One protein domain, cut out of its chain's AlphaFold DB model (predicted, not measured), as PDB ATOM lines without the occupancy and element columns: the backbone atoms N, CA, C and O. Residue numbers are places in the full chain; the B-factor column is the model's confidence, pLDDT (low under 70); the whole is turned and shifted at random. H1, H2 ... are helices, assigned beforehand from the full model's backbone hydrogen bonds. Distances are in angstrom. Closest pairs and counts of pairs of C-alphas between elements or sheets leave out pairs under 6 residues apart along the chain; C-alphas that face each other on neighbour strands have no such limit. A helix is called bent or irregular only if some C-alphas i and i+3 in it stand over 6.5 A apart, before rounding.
ATOM      1  N   MET A  16     -17.528 -32.082 -17.597       56.12
ATOM      2  CA  MET A  16     -17.140 -30.796 -17.022       56.12
ATOM      3  C   MET A  16     -17.134 -30.824 -15.488       56.12
ATOM      4  O   MET A  16     -16.208 -30.325 -14.877       56.12
ATOM      5  N   SER A  17     -18.107 -31.466 -14.836       56.66
ATOM      6  CA  SER A  17     -18.115 -31.583 -13.366       56.66
ATOM      7  C   SER A  17     -17.116 -32.625 -12.840       56.66
ATOM      8  O   SER A  17     -16.545 -32.459 -11.759       56.66
ATOM      9  N   GLU A  18     -16.857 -33.683 -13.613       56.78
ATOM     10  CA  GLU A  18     -15.882 -34.722 -13.268       56.78
ATOM     11  C   GLU A  18     -14.433 -34.238 -13.413       56.78
ATOM     12  O   GLU A  18     -13.608 -34.582 -12.559       56.78
ATOM     13  N   SER A  19     -14.133 -33.375 -14.394       62.34
ATOM     14  CA  SER A  19     -12.803 -32.771 -14.550       62.34
ATOM     15  C   SER A  19     -12.418 -31.915 -13.336       62.34
ATOM     16  O   SER A  19     -11.288 -31.998 -12.848       62.34
ATOM     17  N   TYR A  20     -13.374 -31.182 -12.749       62.41
ATOM     18  CA  TYR A  20     -13.139 -30.404 -11.529       62.41
ATOM     19  C   TYR A  20     -13.037 -31.266 -10.268       62.41
ATOM     20  O   TYR A  20     -12.354 -30.882  -9.323       62.41
ATOM     21  N   ASN A  21     -13.654 -32.449 -10.223       67.69
ATOM     22  CA  ASN A  21     -13.668 -33.280  -9.015       67.69
ATOM     23  C   ASN A  21     -12.256 -33.737  -8.596       67.69
ATOM     24  O   ASN A  21     -11.949 -33.794  -7.406       67.69
ATOM     25  N   GLY A  22     -11.372 -34.034  -9.556       69.06
ATOM     26  CA  GLY A  22      -9.971 -34.368  -9.272       69.06
ATOM     27  C   GLY A  22      -9.201 -33.201  -8.640       69.06
ATOM     28  O   GLY A  22      -8.466 -33.395  -7.671       69.06
ATOM     29  N   LEU A  23      -9.434 -31.988  -9.147       68.50
ATOM     30  CA  LEU A  23      -8.865 -30.749  -8.620       68.50
ATOM     31  C   LEU A  23      -9.408 -30.442  -7.213       68.50
ATOM     32  O   LEU A  23      -8.634 -30.245  -6.280       68.50
ATOM     33  N   LEU A  24     -10.732 -30.496  -7.032       69.12
ATOM     34  CA  LEU A  24     -11.409 -30.213  -5.762       69.12
ATOM     35  C   LEU A  24     -11.059 -31.226  -4.666       69.12
ATOM     36  O   LEU A  24     -10.947 -30.856  -3.501       69.12
ATOM     37  N   LYS A  25     -10.835 -32.503  -5.011       75.88
ATOM     38  CA  LYS A  25     -10.357 -33.519  -4.056       75.88
ATOM     39  C   LYS A  25      -8.955 -33.213  -3.538       75.88
ATOM     40  O   LYS A  25      -8.724 -33.373  -2.344       75.88
ATOM     41  N   LYS A  26      -8.046 -32.763  -4.410       68.50
ATOM     42  CA  LYS A  26      -6.690 -32.336  -4.021       68.50
ATOM     43  C   LYS A  26      -6.690 -31.027  -3.230       68.50
ATOM     44  O   LYS A  26      -5.736 -30.754  -2.516       68.50
ATOM     45  N   ALA A  27      -7.755 -30.241  -3.351       69.44
ATOM     46  CA  ALA A  27      -7.861 -28.921  -2.753       69.44
ATOM     47  C   ALA A  27      -8.600 -28.882  -1.399       69.44
ATOM     48  O   ALA A  27      -8.776 -27.811  -0.818       69.44
ATOM     49  N   ARG A  28      -9.033 -30.036  -0.870       77.94
ATOM     50  CA  ARG A  28      -9.716 -30.117   0.432       77.94
ATOM     51  C   ARG A  28      -8.808 -29.590   1.546       77.94
ATOM     52  O   ARG A  28      -7.706 -30.093   1.726       77.94
ATOM     53  N   GLY A  29      -9.294 -28.606   2.302       80.62
ATOM     54  CA  GLY A  29      -8.559 -28.006   3.423       80.62
ATOM     55  C   GLY A  29      -7.591 -26.881   3.039       80.62
ATOM     56  O   GLY A  29      -6.922 -26.349   3.918       80.62
ATOM     57  N   LEU A  30      -7.524 -26.485   1.761       81.50
ATOM     58  CA  LEU A  30      -6.753 -25.317   1.327       81.50
ATOM     59  C   LEU A  30      -7.604 -24.044   1.393       81.50
ATOM     60  O   LEU A  30      -8.805 -24.067   1.117       81.50
ATOM     61  N   SER A  31      -6.978 -22.909   1.711       88.19
ATOM     62  CA  SER A  31      -7.656 -21.616   1.601       88.19
ATOM     63  C   SER A  31      -7.972 -21.301   0.135       88.19
ATOM     64  O   SER A  31      -7.245 -21.703  -0.780       88.19
ATOM     65  N   VAL A  32      -9.047 -20.544  -0.100       83.88
ATOM     66  CA  VAL A  32      -9.465 -20.133  -1.454       83.88
ATOM     67  C   VAL A  32      -8.322 -19.441  -2.199       83.88
ATOM     68  O   VAL A  32      -8.069 -19.739  -3.363       83.88
ATOM     69  N   THR A  33      -7.551 -18.608  -1.502       91.00
ATOM     70  CA  THR A  33      -6.378 -17.923  -2.054       91.00
ATOM     71  C   THR A  33      -5.310 -18.894  -2.557       91.00
ATOM     72  O   THR A  33      -4.745 -18.681  -3.628       91.00
ATOM     73  N   VAL A  34      -5.033 -19.972  -1.816       88.38
ATOM     74  CA  VAL A  34      -4.059 -20.994  -2.232       88.38
ATOM     75  C   VAL A  34      -4.568 -21.746  -3.460       88.38
ATOM     76  O   VAL A  34      -3.814 -21.920  -4.413       88.38
ATOM     77  N   MET A  35      -5.854 -22.108  -3.498       82.50
ATOM     78  CA  MET A  35      -6.456 -22.774  -4.660       82.50
ATOM     79  C   MET A  35      -6.381 -21.916  -5.928       82.50
ATOM     80  O   MET A  35      -5.986 -22.406  -6.988       82.50
ATOM     81  N   VAL A  36      -6.712 -20.627  -5.823       86.75
ATOM     82  CA  VAL A  36      -6.628 -19.682  -6.948       86.75
ATOM     83  C   VAL A  36      -5.180 -19.521  -7.413       86.75
ATOM     84  O   VAL A  36      -4.906 -19.594  -8.605       86.75
ATOM     85  N   ARG A  37      -4.221 -19.387  -6.488       87.31
ATOM     86  CA  ARG A  37      -2.795 -19.290  -6.841       87.31
ATOM     87  C   ARG A  37      -2.271 -20.554  -7.524       87.31
ATOM     88  O   ARG A  37      -1.548 -20.449  -8.508       87.31
ATOM     89  N   MET A  38      -2.640 -21.735  -7.031       83.12
ATOM     90  CA  MET A  38      -2.220 -23.012  -7.613       83.12
ATOM     91  C   MET A  38      -2.810 -23.233  -9.005       83.12
ATOM     92  O   MET A  38      -2.092 -23.641  -9.913       83.12
ATOM     93  N   THR A  39      -4.102 -22.950  -9.186       83.88
ATOM     94  CA  THR A  39      -4.766 -23.074 -10.494       83.88
ATOM     95  C   THR A  39      -4.199 -22.083 -11.497       83.88
ATOM     96  O   THR A  39      -3.846 -22.482 -12.602       83.88
ATOM     97  N   PHE A  40      -4.022 -20.823 -11.096       87.56
ATOM     98  CA  PHE A  40      -3.400 -19.810 -11.938       87.56
ATOM     99  C   PHE A  40      -1.975 -20.201 -12.337       87.56
ATOM    100  O   PHE A  40      -1.644 -20.180 -13.517       87.56
ATOM    101  N   LYS A  41      -1.148 -20.636 -11.379       89.31
ATOM    102  CA  LYS A  41       0.210 -21.100 -11.674       89.31
ATOM    103  C   LYS A  41       0.209 -22.295 -12.629       89.31
ATOM    104  O   LYS A  41       0.941 -22.270 -13.606       89.31
ATOM    105  N   SER A  42      -0.638 -23.295 -12.389       84.31
ATOM    106  CA  SER A  42      -0.753 -24.457 -13.277       84.31
ATOM    107  C   SER A  42      -1.182 -24.072 -14.692       84.31
ATOM    108  O   SER A  42      -0.722 -24.693 -15.644       84.31
ATOM    109  N   LEU A  43      -2.056 -23.070 -14.841       84.62
ATOM    110  CA  LEU A  43      -2.440 -22.542 -16.149       84.62
ATOM    111  C   LEU A  43      -1.254 -21.860 -16.829       84.62
ATOM    112  O   LEU A  43      -0.961 -22.174 -17.977       84.62
ATOM    113  N   VAL A  44      -0.556 -20.966 -16.122       92.94
ATOM    114  CA  VAL A  44       0.622 -20.266 -16.656       92.94
ATOM    115  C   VAL A  44       1.703 -21.259 -17.075       92.94
ATOM    116  O   VAL A  44       2.180 -21.183 -18.204       92.94
ATOM    117  N   ASP A  45       2.042 -22.219 -16.214       89.88
ATOM    118  CA  ASP A  45       3.049 -23.244 -16.500       89.88
ATOM    119  C   ASP A  45       2.657 -24.050 -17.757       89.88
ATOM    120  O   ASP A  45       3.481 -24.241 -18.649       89.88
ATOM    121  N   HIS A  46       1.379 -24.431 -17.886       87.69
ATOM    122  CA  HIS A  46       0.877 -25.141 -19.065       87.69
ATOM    123  C   HIS A  46       0.957 -24.304 -20.351       87.69
ATOM    124  O   HIS A  46       1.352 -24.815 -21.399       87.69
ATOM    125  N   PHE A  47       0.611 -23.015 -20.287       91.19
ATOM    126  CA  PHE A  47       0.725 -22.103 -21.429       91.19
ATOM    127  C   PHE A  47       2.178 -21.921 -21.870       91.19
ATOM    128  O   PHE A  47       2.461 -21.970 -23.066       91.19
ATOM    129  N   VAL A  48       3.100 -21.750 -20.920       93.75
ATOM    130  CA  VAL A  48       4.537 -21.618 -21.204       93.75
ATOM    131  C   VAL A  48       5.082 -22.894 -21.837       93.75
ATOM    132  O   VAL A  48       5.759 -22.823 -22.861       93.75
ATOM    133  N   GLU A  49       4.749 -24.063 -21.286       89.44
ATOM    134  CA  GLU A  49       5.134 -25.358 -21.849       89.44
ATOM    135  C   GLU A  49       4.631 -25.509 -23.293       89.44
ATOM    136  O   GLU A  49       5.409 -25.802 -24.202       89.44
ATOM    137  N   LYS A  50       3.344 -25.229 -23.536       85.56
ATOM    138  CA  LYS A  50       2.752 -25.286 -24.879       85.56
ATOM    139  C   LYS A  50       3.386 -24.302 -25.856       85.56
ATOM    140  O   LYS A  50       3.592 -24.662 -27.017       85.56
ATOM    141  N   ASN A  51       3.698 -23.091 -25.407       88.50
ATOM    142  CA  ASN A  51       4.377 -22.093 -26.223       88.50
ATOM    143  C   ASN A  51       5.785 -22.560 -26.615       88.50
ATOM    144  O   ASN A  51       6.129 -22.544 -27.792       88.50
ATOM    145  N   ASN A  52       6.566 -23.060 -25.657       90.19
ATOM    146  CA  ASN A  52       7.918 -23.562 -25.912       90.19
ATOM    147  C   ASN A  52       7.914 -24.742 -26.890       90.19
ATOM    148  O   ASN A  52       8.728 -24.775 -27.809       90.19
ATOM    149  N   LEU A  53       6.968 -25.676 -26.738       86.31
ATOM    150  CA  LEU A  53       6.777 -26.769 -27.696       86.31
ATOM    151  C   LEU A  53       6.471 -26.234 -29.094       86.31
ATOM    152  O   LEU A  53       7.045 -26.696 -30.071       86.31
ATOM    153  N   THR A  54       5.597 -25.233 -29.188       81.69
ATOM    154  CA  THR A  54       5.216 -24.616 -30.462       81.69
ATOM    155  C   THR A  54       6.412 -23.936 -31.132       81.69
ATOM    156  O   THR A  54       6.655 -24.175 -32.310       81.69
ATOM    157  N   ILE A  55       7.211 -23.168 -30.385       87.19
ATOM    158  CA  ILE A  55       8.454 -22.555 -30.880       87.19
ATOM    159  C   ILE A  55       9.436 -23.628 -31.367       87.19
ATOM    160  O   ILE A  55       9.994 -23.490 -32.455       87.19
ATOM    161  N   ALA A  56       9.621 -24.710 -30.606       87.12
ATOM    162  CA  ALA A  56      10.481 -25.821 -31.008       87.12
ATOM    163  C   ALA A  56       9.980 -26.493 -32.299       87.12
ATOM    164  O   ALA A  56      10.782 -26.792 -33.184       87.12
ATOM    165  N   PHE A  57       8.661 -26.669 -32.453       84.00
ATOM    166  CA  PHE A  57       8.070 -27.201 -33.684       84.00
ATOM    167  C   PHE A  57       8.325 -26.282 -34.883       84.00
ATOM    168  O   PHE A  57       8.803 -26.758 -35.916       84.00
ATOM    169  N   PHE A  58       8.125 -24.971 -34.718       83.31
ATOM    170  CA  PHE A  58       8.442 -23.980 -35.748       83.31
ATOM    171  C   PHE A  58       9.920 -24.022 -36.157       83.31
ATOM    172  O   PHE A  58      10.223 -24.017 -37.346       83.31
ATOM    173  N   GLN A  59      10.845 -24.130 -35.197       86.06
ATOM    174  CA  GLN A  59      12.282 -24.248 -35.481       86.06
ATOM    175  C   GLN A  59      12.636 -25.540 -36.223       86.06
ATOM    176  O   GLN A  59      13.512 -25.540 -37.082       86.06
ATOM    177  N   SER A  60      11.939 -26.636 -35.925       84.75
ATOM    178  CA  SER A  60      12.104 -27.919 -36.618       84.75
ATOM    179  C   SER A  60      11.397 -28.000 -37.980       84.75
ATOM    180  O   SER A  60      11.374 -29.068 -38.585       84.75
ATOM    181  N   ASN A  61      10.821 -26.890 -38.462       84.62
ATOM    182  CA  ASN A  61      10.052 -26.804 -39.707       84.62
ATOM    183  C   ASN A  61       8.859 -27.781 -39.772       84.62
ATOM    184  O   ASN A  61       8.441 -28.206 -40.848       84.62
ATOM    185  N   MET A  62       8.314 -28.150 -38.608       76.88
ATOM    186  CA  MET A  62       7.106 -28.960 -38.496       76.88
ATOM    187  C   MET A  62       5.894 -28.042 -38.359       76.88
ATOM    188  O   MET A  62       5.842 -27.181 -37.482       76.88
ATOM    189  N   SER A  63       4.896 -28.240 -39.215       73.12
ATOM    190  CA  SER A  63       3.680 -27.422 -39.264       73.12
ATOM    191  C   SER A  63       2.696 -27.716 -38.127       73.12
ATOM    192  O   SER A  63       1.870 -26.864 -37.807       73.12
ATOM    193  N   TRP A  64       2.793 -28.885 -37.480       76.56
ATOM    194  CA  TRP A  64       1.868 -29.309 -36.425       76.56
ATOM    195  C   TRP A  64       2.572 -30.100 -35.311       76.56
ATOM    196  O   TRP A  64       3.606 -30.722 -35.552       76.56
ATOM    197  N   PRO A  65       2.003 -30.146 -34.089       79.88
ATOM    198  CA  PRO A  65       2.485 -31.034 -33.033       79.88
ATOM    199  C   PRO A  65       2.406 -32.513 -33.441       79.88
ATOM    200  O   PRO A  65       1.431 -32.923 -34.068       79.88
ATOM    201  N   LEU A  66       3.344 -33.341 -32.966       77.56
ATOM    202  CA  LEU A  66       3.430 -34.782 -33.286       77.56
ATOM    203  C   LEU A  66       2.119 -35.560 -33.058       77.56
ATOM    204  O   LEU A  66       1.806 -36.502 -33.778       77.56
ATOM    205  N   ALA A  67       1.331 -35.169 -32.053       79.00
ATOM    206  CA  ALA A  67       0.032 -35.783 -31.791       79.00
ATOM    207  C   ALA A  67      -0.970 -35.556 -32.938       79.00
ATOM    208  O   ALA A  67      -1.717 -36.469 -33.279       79.00
ATOM    209  N   MET A  68      -0.962 -34.361 -33.537       80.25
ATOM    210  CA  MET A  68      -1.794 -34.051 -34.700       80.25
ATOM    211  C   MET A  68      -1.273 -34.761 -35.940       80.25
ATOM    212  O   MET A  68      -2.070 -35.318 -36.681       80.25
ATOM    213  N   ASP A  69       0.044 -34.819 -36.119       80.44
ATOM    214  CA  ASP A  69       0.653 -35.548 -37.232       80.44
ATOM    215  C   ASP A  69       0.277 -37.039 -37.205       80.44
ATOM    216  O   ASP A  69      -0.197 -37.601 -38.190       80.44
ATOM    217  N   LYS A  70       0.342 -37.663 -36.022       84.25
ATOM    218  CA  LYS A  70      -0.125 -39.038 -35.813       84.25
ATOM    219  C   LYS A  70      -1.611 -39.205 -36.131       84.25
ATOM    220  O   LYS A  70      -1.990 -40.219 -36.713       84.25
ATOM    221  N   PHE A  71      -2.442 -38.243 -35.731       82.94
ATOM    222  CA  PHE A  71      -3.872 -38.260 -36.029       82.94
ATOM    223  C   PHE A  71      -4.096 -38.177 -37.540       82.94
ATOM    224  O   PHE A  71      -4.705 -39.075 -38.109       82.94
ATOM    225  N   PHE A  72      -3.532 -37.173 -38.211       82.44
ATOM    226  CA  PHE A  72      -3.635 -37.028 -39.661       82.44
ATOM    227  C   PHE A  72      -3.147 -38.272 -40.397       82.44
ATOM    228  O   PHE A  72      -3.841 -38.746 -41.291       82.44
ATOM    229  N   ASN A  73      -2.016 -38.846 -39.985       83.88
ATOM    230  CA  ASN A  73      -1.494 -40.053 -40.605       83.88
ATOM    231  C   ASN A  73      -2.426 -41.257 -40.394       83.88
ATOM    232  O   ASN A  73      -2.712 -41.958 -41.353       83.88
ATOM    233  N   ASP A  74      -2.970 -41.486 -39.194       85.38
ATOM    234  CA  ASP A  74      -3.930 -42.582 -38.962       85.38
ATOM    235  C   ASP A  74      -5.183 -42.433 -39.842       85.38
ATOM    236  O   ASP A  74      -5.618 -43.386 -40.489       85.38
ATOM    237  N   TYR A  75      -5.729 -41.219 -39.953       80.94
ATOM    238  CA  TYR A  75      -6.847 -40.953 -40.861       80.94
ATOM    239  C   TYR A  75      -6.466 -41.141 -42.328       80.94
ATOM    240  O   TYR A  75      -7.251 -41.708 -43.085       80.94
ATOM    241  N   TYR A  76      -5.268 -40.713 -42.723       78.88
ATOM    242  CA  TYR A  76      -4.756 -40.887 -44.077       78.88
ATOM    243  C   TYR A  76      -4.599 -42.372 -44.430       78.88
ATOM    244  O   TYR A  76      -5.113 -42.810 -45.454       78.88
ATOM    245  N   GLN A  77      -3.992 -43.177 -43.552       76.94
ATOM    246  CA  GLN A  77      -3.853 -44.625 -43.745       76.94
ATOM    247  C   GLN A  77      -5.216 -45.326 -43.830       76.94
ATOM    248  O   GLN A  77      -5.428 -46.183 -44.685       76.94
ATOM    249  N   ARG A  78      -6.182 -44.936 -42.989       76.31
ATOM    250  CA  ARG A  78      -7.555 -45.457 -43.080       76.31
ATOM    251  C   ARG A  78      -8.228 -45.053 -44.388       76.31
ATOM    252  O   ARG A  78      -8.918 -45.870 -44.989       76.31
ATOM    253  N   ALA A  79      -8.017 -43.821 -44.849       69.06
ATOM    254  CA  ALA A  79      -8.566 -43.337 -46.110       69.06
ATOM    255  C   ALA A  79      -7.996 -44.092 -47.321       69.06
ATOM    256  O   ALA A  79      -8.755 -44.357 -48.254       69.06
ATOM    257  N   GLN A  80      -6.722 -44.509 -47.285       67.81
ATOM    258  CA  GLN A  80      -6.126 -45.355 -48.330       67.81
ATOM    259  C   GLN A  80      -6.838 -46.707 -48.474       67.81
ATOM    260  O   GLN A  80      -6.986 -47.198 -49.584       67.81
ATOM    261  N   GLY A  81      -7.344 -47.288 -47.382       65.75
ATOM    262  CA  GLY A  81      -8.141 -48.520 -47.442       65.75
ATOM    263  C   GLY A  81      -9.550 -48.339 -48.023       65.75
ATOM    264  O   GLY A  81     -10.218 -49.323 -48.332       65.75
ATOM    265  N   HIS A  82     -10.020 -47.096 -48.163       62.16
ATOM    266  CA  HIS A  82     -11.376 -46.770 -48.612       62.16
ATOM    267  C   HIS A  82     -11.429 -46.023 -49.951       62.16
ATOM    268  O   HIS A  82     -12.509 -45.957 -50.533       62.16
TER     269      HIS A  82
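This is residues 16 to 82 of the 179 residues of an uncharacterized protein of Solanum chilense (UniProt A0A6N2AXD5). This is an open, flat frame of three helices that do not pack together: the long helix H2 makes the bar, and a shorter helix hangs off each end of it, H1 before it and H3 after it, both on the same side of the bar with empty space between them. H3 slants outward, away from H1. The printed part has 67 residues, with three named helices in the order H1, H2, H3 and no named strand; its class is all helix. It is extended, with a radius of gyration of the C-alphas of 18.6 A, and spans 54 by 31 by 12 A.

Find C-alpha 32 at (-9.465, -20.133, -1.454); from there H2, residues 32 to 59, runs 40.6 A to C-alpha 59 at (12.282, -24.248, -35.481). Go back to C-alpha 16 at (-17.140, -30.796, -17.022), where H1, residues 16 to 26, begins; it is 16.8 A long. H1 is neither bent nor irregular, but only just: C-alphas 19 and 22 are 6.2 A apart. H3, residues 66 to 80, runs 20.7 A and ends at C-alpha 80 at (-6.126, -45.355, -48.330).

Start from H2, which touches no helix. H1 and H2 are apart, with no C-alpha of the one within 8 A of the other, though a tight link of 5 residues joins them. H2 and H3 are apart by the same measure, across a short link of 6 residues. H1 and H3 are apart too. Residues 40 to 49 of H2 stand free, and so do residues 16 to 22 of H1 and residues 67 to 82, of which 67 to 80 belong to H3. Along the backbone, every O i to N i+4 pair is within hydrogen-bond range in H2 and H3, and 4 of 7 are in H1.

Look at Ser 31 and His 82 for the two C-alphas farthest apart, 56.3 A. The printed part has no cut and no long link. Its mean pLDDT is 79.7; the model's confidence is under 70 at residues 16 to 24, 26 to 27 and 79 to 82.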